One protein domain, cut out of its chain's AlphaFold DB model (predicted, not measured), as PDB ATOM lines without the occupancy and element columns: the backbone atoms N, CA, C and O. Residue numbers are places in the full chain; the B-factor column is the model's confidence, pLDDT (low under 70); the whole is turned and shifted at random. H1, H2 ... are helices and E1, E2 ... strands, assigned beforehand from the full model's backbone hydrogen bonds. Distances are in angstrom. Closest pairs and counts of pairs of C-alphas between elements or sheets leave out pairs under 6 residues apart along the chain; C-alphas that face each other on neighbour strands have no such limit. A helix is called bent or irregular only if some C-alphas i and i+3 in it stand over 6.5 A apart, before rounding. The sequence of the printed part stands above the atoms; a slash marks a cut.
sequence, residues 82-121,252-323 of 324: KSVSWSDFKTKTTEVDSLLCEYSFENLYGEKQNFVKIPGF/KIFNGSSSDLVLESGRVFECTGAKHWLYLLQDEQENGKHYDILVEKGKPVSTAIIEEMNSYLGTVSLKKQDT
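Overview. This is residues 82 to 121 and 252 to 323 of the 324 residues of an uncharacterized protein of Holospora undulata HU1 (UniProt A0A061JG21). Picture one six-stranded sheet curled like part of a barrel and folded back on itself, E1 and E2 facing E5, E3 and E4, with E6 as the hinge. Two helices, H1 and H2, run side by side at one end of this open curl and only graze it, and the last residues, 318 to 323, stick out free. The printed part has 112 residues, in the order H1 E1 E2 E3 E4 E5 E6 H2, and its class is mixed, helices and strands. The mixed sheet runs E1 E2 E6 E5 E3 E4; the whole is compact, with a radius of gyration of the C-alphas of 14.6 A and spans of 47 by 33 by 25 A.

Arrangement. Start at residues 83 to 84, which pair antiparallel with residues 301 to 302. Next comes H1, residues 86 to 99, which only grazes the sheet; a tight link joins it to E1, residues 101 to 106. E1 forms a hairpin with E2, residues 112 to 118, where N 103 and O 115 are 2.9 A apart. E2 is antiparallel to E6, residues 291 to 296, with N 116 and O 295 at 2.8 A. E6 forms a hairpin with E5, residues 277 to 283, with N 281 and O 292 at 2.8 A. E5 is parallel to E3, residues 252 to 256, at 25 degrees, with N 254 and O 280 at 2.8 A. E3 forms a hairpin with the edge strand E4, residues 264 to 269, with N 253 and O 267 at 2.8 A. Across the fold, the closest C-alphas of E1 and E4, Phe 105 and Glu 264, are 7.0 A apart. H2, residues 303 to 321, only grazes the sheet with residues 305 to 313. It is close to H1 but not clearly touching, the closest C-alphas being Phe 89 and Ile 306 at 7.6 A, with a shallow tilt of 27 degrees, the same way. Of the O i to N i+4 pairs, 6 of 10 in H1 and 14 of 15 in H2 are within hydrogen-bond range.

Along the chain. Find C-alpha 86 at (-39.499, -48.447, -25.303), where H1 begins; it is 17.5 A long and irregular, with C-alphas 95 and 98 8.0 A apart. E1 spans 17.0 A, E2 19.4 A, E3 13.0 A, E4 15.9 A, E5 19.1 A and E6 16.0 A. H2 runs 27.5 A to C-alpha 321 at (-17.656, -37.447, -7.555).

Size, cuts and confidence. The C-alphas farthest apart, Tyr 109 and Asp 322, are 49.2 A apart. Residues 122 to 251 are not printed, and C-alphas 121 and 252 are 19.4 A apart across this cut. Of the links printed whole, none is long. Look for pLDDT under 70 at residues 94 to 99, 258 to 260 and 312 to 323; the mean of the printed part is 80.2.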
ATOM      1  N   LYS A  82     -36.888 -39.469 -35.348       88.88
ATOM      2  CA  LYS A  82     -35.973 -40.570 -35.044       88.88
ATOM      3  C   LYS A  82     -36.261 -41.058 -33.634       88.88
ATOM      4  O   LYS A  82     -36.121 -40.305 -32.672       88.88
ATOM      5  N   SER A  83     -36.636 -42.324 -33.505       90.12
ATOM      6  CA  SER A  83     -37.036 -42.915 -32.232       90.12
ATOM      7  C   SER A  83     -36.327 -44.236 -31.972       90.12
ATOM      8  O   SER A  83     -35.840 -44.889 -32.893       90.12
ATOM      9  N   VAL A  84     -36.270 -44.610 -30.698       90.06
ATOM     10  CA  VAL A  84     -35.901 -45.958 -30.255       90.06
ATOM     11  C   VAL A  84     -37.117 -46.640 -29.643       90.06
ATOM     12  O   VAL A  84     -38.092 -45.982 -29.259       90.06
ATOM     13  N   SER A  85     -37.065 -47.964 -29.533       92.44
ATOM     14  CA  SER A  85     -38.128 -48.708 -28.869       92.44
ATOM     15  C   SER A  85     -38.186 -48.385 -27.370       92.44
ATOM     16  O   SER A  85     -37.198 -47.982 -26.757       92.44
ATOM     17  N   TRP A  86     -39.348 -48.604 -26.752       91.06
ATOM     18  CA  TRP A  86     -39.499 -48.447 -25.303       91.06
ATOM     19  C   TRP A  86     -38.559 -49.367 -24.507       91.06
ATOM     20  O   TRP A  86     -38.043 -48.973 -23.463       91.06
ATOM     21  N   SER A  87     -38.309 -50.584 -25.001       89.56
ATOM     22  CA  SER A  87     -37.345 -51.508 -24.395       89.56
ATOM     23  C   SER A  87     -35.927 -50.943 -24.411       89.56
ATOM     24  O   SER A  87     -35.274 -50.962 -23.372       89.56
ATOM     25  N   ASP A  88     -35.484 -50.372 -25.536       88.38
ATOM     26  CA  ASP A  88     -34.145 -49.775 -25.633       88.38
ATOM     27  C   ASP A  88     -34.008 -48.563 -24.712       88.38
ATOM     28  O   ASP A  88     -32.971 -48.376 -24.078       88.38
ATOM     29  N   PHE A  89     -35.062 -47.745 -24.619       87.31
ATOM     30  CA  PHE A  89     -35.115 -46.628 -23.682       87.31
ATOM     31  C   PHE A  89     -34.904 -47.110 -22.242       87.31
ATOM     32  O   PHE A  89     -33.983 -46.633 -21.585       87.31
ATOM     33  N   LYS A  90     -35.662 -48.118 -21.786       85.38
ATOM     34  CA  LYS A  90     -35.508 -48.678 -20.431       85.38
ATOM     35  C   LYS A  90     -34.108 -49.217 -20.147       85.38
ATOM     36  O   LYS A  90     -33.587 -49.032 -19.051       85.38
ATOM     37  N   THR A  91     -33.498 -49.901 -21.114       81.88
ATOM     38  CA  THR A  91     -32.134 -50.427 -20.952       81.88
ATOM     39  C   THR A  91     -31.113 -49.297 -20.822       81.88
ATOM     40  O   THR A  91     -30.168 -49.406 -20.049       81.88
ATOM     41  N   LYS A  92     -31.314 -48.179 -21.529       76.44
ATOM     42  CA  LYS A  92     -30.451 -46.994 -21.408       76.44
ATOM     43  C   LYS A  92     -30.684 -46.205 -20.119       76.44
ATOM     44  O   LYS A  92     -29.779 -45.508 -19.679       76.44
ATOM     45  N   THR A  93     -31.862 -46.307 -19.506       72.62
ATOM     46  CA  THR A  93     -32.188 -45.598 -18.258       72.62
ATOM     47  C   THR A  93     -31.900 -46.403 -16.994       72.62
ATOM     48  O   THR A  93     -32.084 -45.884 -15.899       72.62
ATOM     49  N   THR A  94     -31.447 -47.656 -17.105       65.44
ATOM     50  CA  THR A  94     -31.339 -48.572 -15.953       65.44
ATOM     51  C   THR A  94     -30.387 -48.056 -14.865       65.44
ATOM     52  O   THR A  94     -30.613 -48.294 -13.683       65.44
ATOM     53  N   GLU A  95     -29.362 -47.284 -15.235       61.72
ATOM     54  CA  GLU A  95     -28.411 -46.678 -14.287       61.72
ATOM     55  C   GLU A  95     -29.025 -45.548 -13.442       61.72
ATOM     56  O   GLU A  95     -28.490 -45.176 -12.398       61.72
ATOM     57  N   VAL A  96     -30.160 -44.998 -13.879       65.06
ATOM     58  CA  VAL A  96     -30.781 -43.794 -13.307       65.06
ATOM     59  C   VAL A  96     -32.262 -43.985 -13.008       65.06
ATOM     60  O   VAL A  96     -32.958 -43.025 -12.696       65.06
ATOM     61  N   ASP A  97     -32.732 -45.231 -13.056       66.75
ATOM     62  CA  ASP A  97     -34.134 -45.619 -12.874       66.75
ATOM     63  C   ASP A  97     -34.691 -45.108 -11.531       66.75
ATOM     64  O   ASP A  97     -35.840 -44.697 -11.435       66.75
ATOM     65  N   SER A  98     -33.830 -45.013 -10.511       65.25
ATOM     66  CA  SER A  98     -34.160 -44.437  -9.195       65.25
ATOM     67  C   SER A  98     -34.528 -42.944  -9.201       65.25
ATOM     68  O   SER A  98     -35.117 -42.469  -8.234       65.25
ATOM     69  N   LEU A  99     -34.185 -42.201 -10.259       66.25
ATOM     70  CA  LEU A  99     -34.505 -40.776 -10.427       66.25
ATOM     71  C   LEU A  99     -35.787 -40.553 -11.241       66.25
ATOM     72  O   LEU A  99     -36.272 -39.425 -11.334       66.25
ATOM     73  N   LEU A 100     -36.313 -41.608 -11.861       74.00
ATOM     74  CA  LEU A 100     -37.449 -41.533 -12.762       74.00
ATOM     75  C   LEU A 100     -38.743 -41.762 -11.978       74.00
ATOM     76  O   LEU A 100     -39.001 -42.845 -11.459       74.00
ATOM     77  N   CYS A 101     -39.580 -40.730 -11.903       81.06
ATOM     78  CA  CYS A 101     -40.903 -40.828 -11.291       81.06
ATOM     79  C   CYS A 101     -41.960 -41.153 -12.349       81.06
ATOM     80  O   CYS A 101     -41.945 -40.598 -13.451       81.06
ATOM     81  N   GLU A 102     -42.898 -42.033 -12.009       86.88
ATOM     82  CA  GLU A 102     -44.013 -42.378 -12.886       86.88
ATOM     83  C   GLU A 102     -45.240 -41.520 -12.589       86.88
ATOM     84  O   GLU A 102     -45.628 -41.354 -11.437       86.88
ATOM     85  N   TYR A 103     -45.870 -41.022 -13.646       86.12
ATOM     86  CA  TYR A 103     -47.077 -40.210 -13.583       86.12
ATOM     87  C   TYR A 103     -48.189 -40.861 -14.388       86.12
ATOM     88  O   TYR A 103     -47.941 -41.527 -15.396       86.12
ATOM     89  N   SER A 104     -49.428 -40.628 -13.973       84.81
ATOM     90  CA  SER A 104     -50.606 -41.088 -14.703       84.81
ATOM     91  C   SER A 104     -51.505 -39.917 -15.079       84.81
ATOM     92  O   SER A 104     -51.668 -38.966 -14.321       84.81
ATOM     93  N   PHE A 105     -52.078 -39.985 -16.273       84.69
ATOM     94  CA  PHE A 105     -53.075 -39.053 -16.777       84.69
ATOM     95  C   PHE A 105     -54.274 -39.854 -17.266       84.69
ATOM     96  O   PHE A 105     -54.109 -40.771 -18.067       84.69
ATOM     97  N   GLU A 106     -55.474 -39.497 -16.827       85.56
ATOM     98  CA  GLU A 106     -56.717 -40.036 -17.373       85.56
ATOM     99  C   GLU A 106     -57.423 -38.928 -18.151       85.56
ATOM    100  O   GLU A 106     -57.665 -37.840 -17.625       85.56
ATOM    101  N   ASN A 107     -57.705 -39.167 -19.432       82.44
ATOM    102  CA  ASN A 107     -58.420 -38.184 -20.238       82.44
ATOM    103  C   ASN A 107     -59.928 -38.182 -19.918       82.44
ATOM    104  O   ASN A 107     -60.441 -39.041 -19.204       82.44
ATOM    105  N   LEU A 108     -60.671 -37.235 -20.497       79.94
ATOM    106  CA  LEU A 108     -62.122 -37.105 -20.282       79.94
ATOM    107  C   LEU A 108     -62.945 -38.319 -20.762       79.94
ATOM    108  O   LEU A 108     -64.133 -38.403 -20.460       79.94
ATOM    109  N   TYR A 109     -62.336 -39.238 -21.515       85.69
ATOM    110  CA  TYR A 109     -62.950 -40.477 -21.997       85.69
ATOM    111  C   TYR A 109     -62.594 -41.698 -21.132       85.69
ATOM    112  O   TYR A 109     -63.015 -42.807 -21.450       85.69
ATOM    113  N   GLY A 110     -61.831 -41.508 -20.050       84.25
ATOM    114  CA  GLY A 110     -61.378 -42.583 -19.167       84.25
ATOM    115  C   GLY A 110     -60.146 -43.339 -19.676       84.25
ATOM    116  O   GLY A 110     -59.780 -44.378 -19.123       84.25
ATOM    117  N   GLU A 111     -59.489 -42.861 -20.738       87.12
ATOM    118  CA  GLU A 111     -58.270 -43.493 -21.241       87.12
ATOM    119  C   GLU A 111     -57.073 -43.057 -20.397       87.12
ATOM    120  O   GLU A 111     -56.769 -41.866 -20.277       87.12
ATOM    121  N   LYS A 112     -56.368 -44.046 -19.840       87.69
ATOM    122  CA  LYS A 112     -55.181 -43.831 -19.014       87.69
ATOM    123  C   LYS A 112     -53.911 -43.848 -19.851       87.69
ATOM    124  O   LYS A 112     -53.606 -44.833 -20.520       87.69
ATOM    125  N   GLN A 113     -53.134 -42.782 -19.733       90.06
ATOM    126  CA  GLN A 113     -51.771 -42.673 -20.230       90.06
ATOM    127  C   GLN A 113     -50.817 -42.637 -19.039       90.06
ATOM    128  O   GLN A 113     -51.058 -41.935 -18.061       90.06
ATOM    129  N   ASN A 114     -49.725 -43.391 -19.127       91.50
ATOM    130  CA  ASN A 114     -48.688 -43.395 -18.102       91.50
ATOM    131  C   ASN A 114     -47.430 -42.755 -18.671       91.50
ATOM    132  O   ASN A 114     -47.069 -43.021 -19.817       91.50
ATOM    133  N   PHE A 115     -46.751 -41.962 -17.861       92.06
ATOM    134  CA  PHE A 115     -45.554 -41.234 -18.235       92.06
ATOM    135  C   PHE A 115     -44.417 -41.548 -17.273       92.06
ATOM    136  O   PHE A 115     -44.638 -41.818 -16.097       92.06
ATOM    137  N   VAL A 116     -43.196 -41.495 -17.786       89.88
ATOM    138  CA  VAL A 116     -41.974 -41.425 -16.992       89.88
ATOM    139  C   VAL A 116     -41.437 -40.006 -17.078       89.88
ATOM    140  O   VAL A 116     -41.330 -39.449 -18.173       89.88
ATOM    141  N   LYS A 117     -41.121 -39.427 -15.925       88.44
ATOM    142  CA  LYS A 117     -40.589 -38.076 -15.813       88.44
ATOM    143  C   LYS A 117     -39.076 -38.065 -15.969       88.44
ATOM    144  O   LYS A 117     -38.381 -38.775 -15.248       88.44
ATOM    145  N   ILE A 118     -38.580 -37.209 -16.853       86.19
ATOM    146  CA  ILE A 118     -37.171 -36.827 -16.937       86.19
ATOM    147  C   ILE A 118     -37.052 -35.442 -16.291       86.19
ATOM    148  O   ILE A 118     -37.632 -34.493 -16.829       86.19
ATOM    149  N   PRO A 119     -36.356 -35.317 -15.145       81.44
ATOM    150  CA  PRO A 119     -36.262 -34.050 -14.436       81.44
ATOM    151  C   PRO A 119     -35.487 -33.005 -15.248       81.44
ATOM    152  O   PRO A 119     -34.485 -33.320 -15.896       81.44
ATOM    153  N   GLY A 120     -35.954 -31.764 -15.194       78.94
ATOM    154  CA  GLY A 120     -35.238 -30.586 -15.658       78.94
ATOM    155  C   GLY A 120     -34.178 -30.116 -14.660       78.94
ATOM    156  O   GLY A 120     -34.083 -30.603 -13.539       78.94
ATOM    157  N   PHE A 121     -33.370 -29.140 -15.070       77.12
ATOM    158  CA  PHE A 121     -32.394 -28.495 -14.190       77.12
ATOM    159  C   PHE A 121     -33.059 -27.537 -13.189       77.12
ATOM    160  O   PHE A 121     -33.784 -26.633 -13.603       77.12
ATOM    161  N   LYS A 252     -47.530 -30.596 -25.676       94.75
ATOM    162  CA  LYS A 252     -48.564 -30.707 -24.644       94.75
ATOM    163  C   LYS A 252     -47.935 -30.443 -23.288       94.75
ATOM    164  O   LYS A 252     -46.967 -31.096 -22.921       94.75
ATOM    165  N   ILE A 253     -48.496 -29.489 -22.562       93.94
ATOM    166  CA  ILE A 253     -48.047 -29.098 -21.230       93.94
ATOM    167  C   ILE A 253     -49.098 -29.579 -20.244       93.94
ATOM    168  O   ILE A 253     -50.256 -29.184 -20.352       93.94
ATOM    169  N   PHE A 254     -48.707 -30.435 -19.318       91.81
ATOM    170  CA  PHE A 254     -49.510 -30.819 -18.166       91.81
ATOM    171  C   PHE A 254     -49.174 -29.913 -16.992       91.81
ATOM    172  O   PHE A 254     -48.054 -29.408 -16.903       91.81
ATOM    173  N   ASN A 255     -50.138 -29.741 -16.099       87.50
ATOM    174  CA  ASN A 255     -49.889 -29.138 -14.802       87.50
ATOM    175  C   ASN A 255     -49.836 -30.251 -13.752       87.50
ATOM    176  O   ASN A 255     -50.536 -31.263 -13.874       87.50
ATOM    177  N   GLY A 256     -48.976 -30.080 -12.756       81.19
ATOM    178  CA  GLY A 256     -48.927 -30.964 -11.604       81.19
ATOM    179  C   GLY A 256     -47.856 -30.548 -10.606       81.19
ATOM    180  O   GLY A 256     -47.015 -29.692 -10.882       81.19
ATOM    181  N   SER A 257     -47.893 -31.184  -9.441       71.50
ATOM    182  CA  SER A 257     -46.863 -31.071  -8.414       71.50
ATOM    183  C   SER A 257     -45.906 -32.262  -8.489       71.50
ATOM    184  O   SER A 257     -46.281 -33.372  -8.877       71.50
ATOM    185  N   SER A 258     -44.666 -32.073  -8.040       62.62
ATOM    186  CA  SER A 258     -43.747 -33.189  -7.784       62.62
ATOM    187  C   SER A 258     -44.300 -34.199  -6.760       62.62
ATOM    188  O   SER A 258     -43.920 -35.368  -6.801       62.62
ATOM    189  N   SER A 259     -45.229 -33.779  -5.890       63.25
ATOM    190  CA  SER A 259     -45.917 -34.637  -4.914       63.25
ATOM    191  C   SER A 259     -47.096 -35.429  -5.483       63.25
ATOM    192  O   SER A 259     -47.446 -36.475  -4.933       63.25
ATOM    193  N   ASP A 260     -47.705 -34.950  -6.568       66.69
ATOM    194  CA  ASP A 260     -48.992 -35.449  -7.045       66.69
ATOM    195  C   ASP A 260     -48.771 -36.265  -8.321       66.69
ATOM    196  O   ASP A 260     -48.553 -35.732  -9.403       66.69
ATOM    197  N   LEU A 261     -48.834 -37.594  -8.201       70.31
ATOM    198  CA  LEU A 261     -48.576 -38.541  -9.304       70.31
ATOM    199  C   LEU A 261     -49.706 -38.596 -10.357       70.31
ATOM    200  O   LEU A 261     -49.714 -39.465 -11.242       70.31
ATOM    201  N   VAL A 262     -50.679 -37.690 -10.249       75.06
ATOM    202  CA  VAL A 262     -51.805 -37.531 -11.169       75.06
ATOM    203  C   VAL A 262     -51.626 -36.212 -11.904       75.06
ATOM    204  O   VAL A 262     -51.529 -35.155 -11.291       75.06
ATOM    205  N   LEU A 263     -51.569 -36.290 -13.228       79.69
ATOM    206  CA  LEU A 263     -51.429 -35.125 -14.090       79.69
ATOM    207  C   LEU A 263     -52.791 -34.489 -14.344       79.69
ATOM    208  O   LEU A 263     -53.759 -35.191 -14.650       79.69
ATOM    209  N   GLU A 264     -52.839 -33.163 -14.344       78.31
ATOM    210  CA  GLU A 264     -53.991 -32.422 -14.841       78.31
ATOM    211  C   GLU A 264     -53.780 -32.028 -16.307       78.31
ATOM    212  O   GLU A 264     -52.677 -31.684 -16.750       78.31
ATOM    213  N   SER A 265     -54.854 -32.096 -17.102       72.38
ATOM    214  CA  SER A 265     -54.789 -31.666 -18.498       72.38
ATOM    215  C   SER A 265     -54.492 -30.172 -18.550       72.38
ATOM    216  O   SER A 265     -55.338 -29.365 -18.179       72.38
ATOM    217  N   GLY A 266     -53.324 -29.803 -19.071       81.94
ATOM    218  CA  GLY A 266     -52.980 -28.406 -19.303       81.94
ATOM    219  C   GLY A 266     -53.231 -27.978 -20.751       81.94
ATOM    220  O   GLY A 266     -54.332 -28.108 -21.288       81.94
ATOM    221  N   ARG A 267     -52.196 -27.424 -21.384       91.56
ATOM    222  CA  ARG A 267     -52.263 -26.708 -22.667       91.56
ATOM    223  C   ARG A 267     -51.768 -27.574 -23.821       91.56
ATOM    224  O   ARG A 267     -50.822 -28.341 -23.664       91.56
ATOM    225  N   VAL A 268     -52.381 -27.424 -24.994       94.12
ATOM    226  CA  VAL A 268     -52.041 -28.184 -26.205       94.12
ATOM    227  C   VAL A 268     -51.750 -27.224 -27.355       94.12
ATOM    228  O   VAL A 268     -52.546 -26.333 -27.645       94.12
ATOM    229  N   PHE A 269     -50.616 -27.432 -28.020       95.75
ATOM    230  CA  PHE A 269     -50.144 -26.644 -29.153       95.75
ATOM    231  C   PHE A 269     -49.813 -27.582 -30.311       95.75
ATOM    232  O   PHE A 269     -48.761 -28.221 -30.335       95.75
ATOM    233  N   GLU A 270     -50.733 -27.687 -31.264       93.94
ATOM    234  CA  GLU A 270     -50.566 -28.552 -32.430       93.94
ATOM    235  C   GLU A 270     -49.858 -27.813 -33.569       93.94
ATOM    236  O   GLU A 270     -50.200 -26.680 -33.918       93.94
ATOM    237  N   CYS A 271     -48.892 -28.486 -34.188       92.00
ATOM    238  CA  CYS A 271     -48.249 -28.048 -35.415       92.00
ATOM    239  C   CYS A 271     -48.764 -28.899 -36.577       92.00
ATOM    240  O   CYS A 271     -48.654 -30.126 -36.580       92.00
ATOM    241  N   THR A 272     -49.314 -28.252 -37.607       86.88
ATOM    242  CA  THR A 272     -49.831 -28.970 -38.782       86.88
ATOM    243  C   THR A 272     -48.728 -29.818 -39.419       86.88
ATOM    244  O   THR A 272     -47.643 -29.321 -39.706       86.88
ATOM    245  N   GLY A 273     -49.012 -31.104 -39.641       83.25
ATOM    246  CA  GLY A 273     -48.063 -32.063 -40.216       83.25
ATOM    247  C   GLY A 273     -47.107 -32.711 -39.208       83.25
ATOM    248  O   GLY A 273     -46.452 -33.697 -39.552       83.25
ATOM    249  N   ALA A 274     -47.057 -32.236 -37.959       85.38
ATOM    250  CA  ALA A 274     -46.270 -32.874 -36.914       85.38
ATOM    251  C   ALA A 274     -46.956 -34.153 -36.411       85.38
ATOM    252  O   ALA A 274     -48.134 -34.160 -36.053       85.38
ATOM    253  N   LYS A 275     -46.192 -35.248 -36.362       82.19
ATOM    254  CA  LYS A 275     -46.639 -36.549 -35.829       82.19
ATOM    255  C   LYS A 275     -46.113 -36.834 -34.421       82.19
ATOM    256  O   LYS A 275     -46.587 -37.754 -33.766       82.19
ATOM    257  N   HIS A 276     -45.128 -36.059 -33.979       84.12
ATOM    258  CA  HIS A 276     -44.406 -36.277 -32.732       84.12
ATOM    259  C   HIS A 276     -44.796 -35.226 -31.700       84.12
ATOM    260  O   HIS A 276     -45.092 -34.080 -32.048       84.12
ATOM    261  N   TRP A 277     -44.782 -35.647 -30.440       91.25
ATOM    262  CA  TRP A 277     -45.187 -34.849 -29.295       91.25
ATOM    263  C   TRP A 277     -44.003 -34.619 -28.361       91.25
ATOM    264  O   TRP A 277     -43.243 -35.542 -28.070       91.25
ATOM    265  N   LEU A 278     -43.872 -33.385 -27.883       93.75
ATOM    266  CA  LEU A 278     -43.091 -33.027 -26.710       93.75
ATOM    267  C   LEU A 278     -44.071 -32.826 -25.551       93.75
ATOM    268  O   LEU A 278     -44.864 -31.882 -25.563       93.75
ATOM    269  N   TYR A 279     -44.041 -33.735 -24.580       94.00
ATOM    270  CA  TYR A 279     -44.836 -33.615 -23.365       94.00
ATOM    271  C   TYR A 279     -43.995 -32.949 -22.280       94.00
ATOM    272  O   TYR A 279     -42.902 -33.419 -21.964       94.00
ATOM    273  N   LEU A 280     -44.510 -31.860 -21.723       93.88
ATOM    274  CA  LEU A 280     -43.892 -31.115 -20.634       93.88
ATOM    275  C   LEU A 280     -44.787 -31.199 -19.398       93.88
ATOM    276  O   LEU A 280     -46.011 -31.160 -19.520       93.88
ATOM    277  N   LEU A 281     -44.182 -31.280 -18.222       91.50
ATOM    278  CA  LEU A 281     -44.845 -31.083 -16.937       91.50
ATOM    279  C   LEU A 281     -44.416 -29.728 -16.392       91.50
ATOM    280  O   LEU A 281     -43.233 -29.532 -16.139       91.50
ATOM    281  N   GLN A 282     -45.357 -28.805 -16.240       89.94
ATOM    282  CA  GLN A 282     -45.129 -27.541 -15.555       89.94
ATOM    283  C   GLN A 282     -45.408 -27.724 -14.063       89.94
ATOM    284  O   GLN A 282     -46.498 -28.174 -13.704       89.94
ATOM    285  N   ASP A 283     -44.469 -27.307 -13.214       84.62
ATOM    286  CA  ASP A 283     -44.737 -27.199 -11.780       84.62
ATOM    287  C   ASP A 283     -45.711 -26.033 -11.524       84.62
ATOM    288  O   ASP A 283     -45.456 -24.875 -11.892       84.62
ATOM    289  N   GLU A 284     -46.861 -26.348 -10.927       78.00
ATOM    290  CA  GLU A 284     -47.904 -25.371 -10.606       78.00
ATOM    291  C   GLU A 284     -47.439 -24.306  -9.614       78.00
ATOM    292  O   GLU A 284     -47.824 -23.140  -9.735       78.00
ATOM    293  N   GLN A 285     -46.580 -24.671  -8.662       75.81
ATOM    294  CA  GLN A 285     -46.088 -23.753  -7.635       75.81
ATOM    295  C   GLN A 285     -45.076 -22.757  -8.208       75.81
ATOM    296  O   GLN A 285     -44.893 -21.656  -7.679       75.81
ATOM    297  N   GLU A 286     -44.452 -23.109  -9.331       73.25
ATOM    298  CA  GLU A 286     -43.388 -22.323  -9.936       73.25
ATOM    299  C   GLU A 286     -43.829 -21.457 -11.123       73.25
ATOM    300  O   GLU A 286     -43.012 -20.718 -11.678       73.25
ATOM    301  N   ASN A 287     -45.115 -21.477 -11.501       71.44
ATOM    302  CA  ASN A 287     -45.699 -20.615 -12.544       71.44
ATOM    303  C   ASN A 287     -44.900 -20.594 -13.868       71.44
ATOM    304  O   ASN A 287     -44.752 -19.553 -14.515       71.44
ATOM    305  N   GLY A 288     -44.374 -21.748 -14.289       75.38
ATOM    306  CA  GLY A 288     -43.582 -21.874 -15.518       75.38
ATOM    307  C   GLY A 288     -42.140 -21.382 -15.403       75.38
ATOM    308  O   GLY A 288     -41.550 -20.984 -16.409       75.38
ATOM    309  N   LYS A 289     -41.571 -21.387 -14.193       76.81
ATOM    310  CA  LYS A 289     -40.114 -21.341 -14.006       76.81
ATOM    311  C   LYS A 289     -39.476 -22.717 -14.161       76.81
ATOM    312  O   LYS A 289     -38.359 -22.778 -14.662       76.81
ATOM    313  N   HIS A 290     -40.201 -23.780 -13.808       86.25
ATOM    314  CA  HIS A 290     -39.723 -25.149 -13.940       86.25
ATOM    315  C   HIS A 290     -40.593 -26.005 -14.850       86.25
ATOM    316  O   HIS A 290     -41.824 -25.908 -14.842       86.25
ATOM    317  N   TYR A 291     -39.919 -26.841 -15.634       89.88
ATOM    318  CA  TYR A 291     -40.516 -27.845 -16.491       89.88
ATOM    319  C   TYR A 291     -39.712 -29.129 -16.399       89.88
ATOM    320  O   TYR A 291     -38.487 -29.073 -16.375       89.88
ATOM    321  N   ASP A 292     -40.414 -30.252 -16.437       89.94
ATOM    322  CA  ASP A 292     -39.840 -31.576 -16.657       89.94
ATOM    323  C   ASP A 292     -40.340 -32.130 -18.004       89.94
ATOM    324  O   ASP A 292     -41.395 -31.726 -18.507       89.94
ATOM    325  N   ILE A 293     -39.618 -33.087 -18.589       91.94
ATOM    326  CA  ILE A 293     -40.104 -33.834 -19.759       91.94
ATOM    327  C   ILE A 293     -40.878 -35.063 -19.295       91.94
ATOM    328  O   ILE A 293     -40.452 -35.790 -18.400       91.94
ATOM    329  N   LEU A 294     -41.995 -35.339 -19.962       92.38
ATOM    330  CA  LEU A 294     -42.757 -36.569 -19.789       92.38
ATOM    331  C   LEU A 294     -42.576 -37.481 -21.007       92.38
ATOM    332  O   LEU A 294     -42.717 -37.064 -22.157       92.38
ATOM    333  N   VAL A 295     -42.295 -38.757 -20.759       92.25
ATOM    334  CA  VAL A 295     -42.162 -39.785 -21.796       92.25
ATOM    335  C   VAL A 295     -43.267 -40.815 -21.630       92.25
ATOM    336  O   VAL A 295     -43.353 -41.467 -20.595       92.25
ATOM    337  N   GLU A 296     -44.120 -40.979 -22.639       92.12
ATOM    338  CA  GLU A 296     -45.244 -41.919 -22.575       92.12
ATOM    339  C   GLU A 296     -44.756 -43.378 -22.546       92.12
ATOM    340  O   GLU A 296     -44.039 -43.843 -23.438       92.12
ATOM    341  N   LYS A 297     -45.165 -44.129 -21.518       91.50
ATOM    342  CA  LYS A 297     -44.759 -45.521 -21.319       91.50
ATOM    343  C   LYS A 297     -45.281 -46.412 -22.436       91.50
ATOM    344  O   LYS A 297     -46.454 -46.382 -22.800       91.50
ATOM    345  N   GLY A 298     -44.406 -47.283 -22.929       90.00
ATOM    346  CA  GLY A 298     -44.737 -48.260 -23.965       90.00
ATOM    347  C   GLY A 298     -44.772 -47.687 -25.383       90.00
ATOM    348  O   GLY A 298     -45.025 -48.440 -26.323       90.00
ATOM    349  N   LYS A 299     -44.502 -46.389 -25.567       91.38
ATOM    350  CA  LYS A 299     -44.374 -45.763 -26.887       91.38
ATOM    351  C   LYS A 299     -42.901 -45.623 -27.290       91.38
ATOM    352  O   LYS A 299     -42.035 -45.560 -26.416       91.38
ATOM    353  N   PRO A 300     -42.593 -45.577 -28.601       90.12
ATOM    354  CA  PRO A 300     -41.263 -45.208 -29.066       90.12
ATOM    355  C   PRO A 300     -40.858 -43.831 -28.537       90.12
ATOM    356  O   PRO A 300     -41.662 -42.898 -28.544       90.12
ATOM    357  N   VAL A 301     -39.606 -43.710 -28.109       89.50
ATOM    358  CA  VAL A 301     -39.073 -42.484 -27.506       89.50
ATOM    359  C   VAL A 301     -38.170 -41.790 -28.508       89.50
ATOM    360  O   VAL A 301     -37.319 -42.427 -29.129       89.50
ATOM    361  N   SER A 302     -38.354 -40.482 -28.676       89.12
ATOM    362  CA  SER A 302     -37.496 -39.669 -29.535       89.12
ATOM    363  C   SER A 302     -36.035 -39.745 -29.080       89.12
ATOM    364  O   SER A 302     -35.724 -39.560 -27.903       89.12
ATOM    365  N   THR A 303     -35.129 -39.946 -30.035       85.69
ATOM    366  CA  THR A 303     -33.679 -39.895 -29.796       85.69
ATOM    367  C   THR A 303     -33.251 -38.557 -29.196       85.69
ATOM    368  O   THR A 303     -32.414 -38.541 -28.306       85.69
ATOM    369  N   ALA A 304     -33.895 -37.451 -29.581       84.38
ATOM    370  CA  ALA A 304     -33.613 -36.129 -29.025       84.38
ATOM    371  C   ALA A 304     -33.900 -36.024 -27.516       84.38
ATOM    372  O   ALA A 304     -33.207 -35.301 -26.807       84.38
ATOM    373  N   ILE A 305     -34.908 -36.749 -27.021       86.94
ATOM    374  CA  ILE A 305     -35.229 -36.804 -25.586       86.94
ATOM    375  C   ILE A 305     -34.174 -37.632 -24.841       86.94
ATOM    376  O   ILE A 305     -33.770 -37.277 -23.738       86.94
ATOM    377  N   ILE A 306     -33.693 -38.714 -25.454       83.69
ATOM    378  CA  ILE A 306     -32.660 -39.580 -24.868       83.69
ATOM    379  C   ILE A 306     -31.326 -38.853 -24.760       83.69
ATOM    380  O   ILE A 306     -30.663 -38.953 -23.733       83.69
ATOM    381  N   GLU A 307     -30.939 -38.107 -25.791       79.50
ATOM    382  CA  GLU A 307     -29.701 -37.326 -25.764       79.50
ATOM    383  C   GLU A 307     -29.745 -36.229 -24.695       79.50
ATOM    384  O   GLU A 307     -28.769 -36.026 -23.973       79.50
ATOM    385  N   GLU A 308     -30.887 -35.558 -24.531       78.94
ATOM    386  CA  GLU A 308     -31.055 -34.601 -23.437       78.94
ATOM    387  C   GLU A 308     -30.949 -35.269 -22.065       78.94
ATOM    388  O   GLU A 308     -30.220 -34.784 -21.199       78.94
ATOM    389  N   MET A 309     -31.636 -36.396 -21.880       80.62
ATOM    390  CA  MET A 309     -31.547 -37.173 -20.652       80.62
ATOM    391  C   MET A 309     -30.085 -37.535 -20.354       80.62
ATOM    392  O   MET A 309     -29.597 -37.252 -19.266       80.62
ATOM    393  N   ASN A 310     -29.346 -38.073 -21.325       76.50
ATOM    394  CA  ASN A 310     -27.935 -38.426 -21.150       76.50
ATOM    395  C   ASN A 310     -27.064 -37.213 -20.780       76.50
ATOM    396  O   ASN A 310     -26.178 -37.330 -19.931       76.50
ATOM    397  N   SER A 311     -27.333 -36.044 -21.369       71.31
ATOM    398  CA  SER A 311     -26.656 -34.786 -21.024       71.31
ATOM    399  C   SER A 311     -26.883 -34.400 -19.555       71.31
ATOM    400  O   SER A 311     -25.936 -34.069 -18.828       71.31
ATOM    401  N   TYR A 312     -28.125 -34.512 -19.078       67.62
ATOM    402  CA  TYR A 312     -28.466 -34.267 -17.676       67.62
ATOM    403  C   TYR A 312     -27.753 -35.259 -16.740       67.62
ATOM    404  O   TYR A 312     -27.084 -34.860 -15.784       67.62
ATOM    405  N   LEU A 313     -27.818 -36.554 -17.053       66.12
ATOM    406  CA  LEU A 313     -27.253 -37.626 -16.226       66.12
ATOM    407  C   LEU A 313     -25.723 -37.588 -16.138       66.12
ATOM    408  O   LEU A 313     -25.160 -37.830 -15.065       66.12
ATOM    409  N   GLY A 314     -25.043 -37.229 -17.231       64.19
ATOM    410  CA  GLY A 314     -23.598 -36.998 -17.220       64.19
ATOM    411  C   GLY A 314     -23.203 -35.879 -16.251       64.19
ATOM    412  O   GLY A 314     -22.202 -35.986 -15.546       64.19
ATOM    413  N   THR A 315     -24.039 -34.844 -16.134       59.31
ATOM    414  CA  THR A 315     -23.812 -33.713 -15.224       59.31
ATOM    415  C   THR A 315     -24.052 -34.091 -13.756       59.31
ATOM    416  O   THR A 315     -23.289 -33.688 -12.876       59.31
ATOM    417  N   VAL A 316     -25.084 -34.895 -13.470       55.56
ATOM    418  CA  VAL A 316     -25.385 -35.386 -12.108       55.56
ATOM    419  C   VAL A 316     -24.288 -36.327 -11.593       55.56
ATOM    420  O   VAL A 316     -23.925 -36.268 -10.418       55.56
ATOM    421  N   SER A 317     -23.731 -37.164 -12.470       51.72
ATOM    422  CA  SER A 317     -22.672 -38.117 -12.113       51.72
ATOM    423  C   SER A 317     -21.369 -37.423 -11.703       51.72
ATOM    424  O   SER A 317     -20.732 -37.853 -10.744       51.72
ATOM    425  N   LEU A 318     -21.021 -36.305 -12.352       49.81
ATOM    426  CA  LEU A 318     -19.856 -35.486 -11.989       49.81
ATOM    427  C   LEU A 318     -20.013 -34.845 -10.599       49.81
ATOM    428  O   LEU A 318     -19.101 -34.919  -9.783       49.81
ATOM    429  N   LYS A 319     -21.201 -34.317 -10.268       51.03
ATOM    430  CA  LYS A 319     -21.454 -33.715  -8.944       51.03
ATOM    431  C   LYS A 319     -21.313 -34.705  -7.782       51.03
ATOM    432  O   LYS A 319     -20.922 -34.294  -6.693       51.03
ATOM    433  N   LYS A 320     -21.624 -35.991  -7.995       49.00
ATOM    434  CA  LYS A 320     -21.442 -37.045  -6.977       49.00
ATOM    435  C   LYS A 320     -19.974 -37.401  -6.733       49.00
ATOM    436  O   LYS A 320     -19.663 -37.878  -5.648       49.00
ATOM    437  N   GLN A 321     -19.091 -37.188  -7.710       42.38
ATOM    438  CA  GLN A 321     -17.656 -37.447  -7.555       42.38
ATOM    439  C   GLN A 321     -16.946 -36.329  -6.786       42.38
ATOM    440  O   GLN A 321     -16.042 -36.619  -6.018       42.38
ATOM    441  N   ASP A 322     -17.409 -35.082  -6.904       42.31
ATOM    442  CA  ASP A 322     -16.847 -33.939  -6.162       42.31
ATOM    443  C   ASP A 322     -17.301 -33.874  -4.684       42.31
ATOM    444  O   ASP A 322     -16.869 -32.998  -3.935       42.31
ATOM    445  N   THR A 323     -18.201 -34.768  -4.258       44.69
ATOM    446  CA  THR A 323     -18.720 -34.855  -2.876       44.69
ATOM    447  C   THR A 323     -18.278 -36.114  -2.117       44.69
ATOM    448  O   THR A 323     -18.757 -36.338  -1.002       44.69
TER     449      THR A 323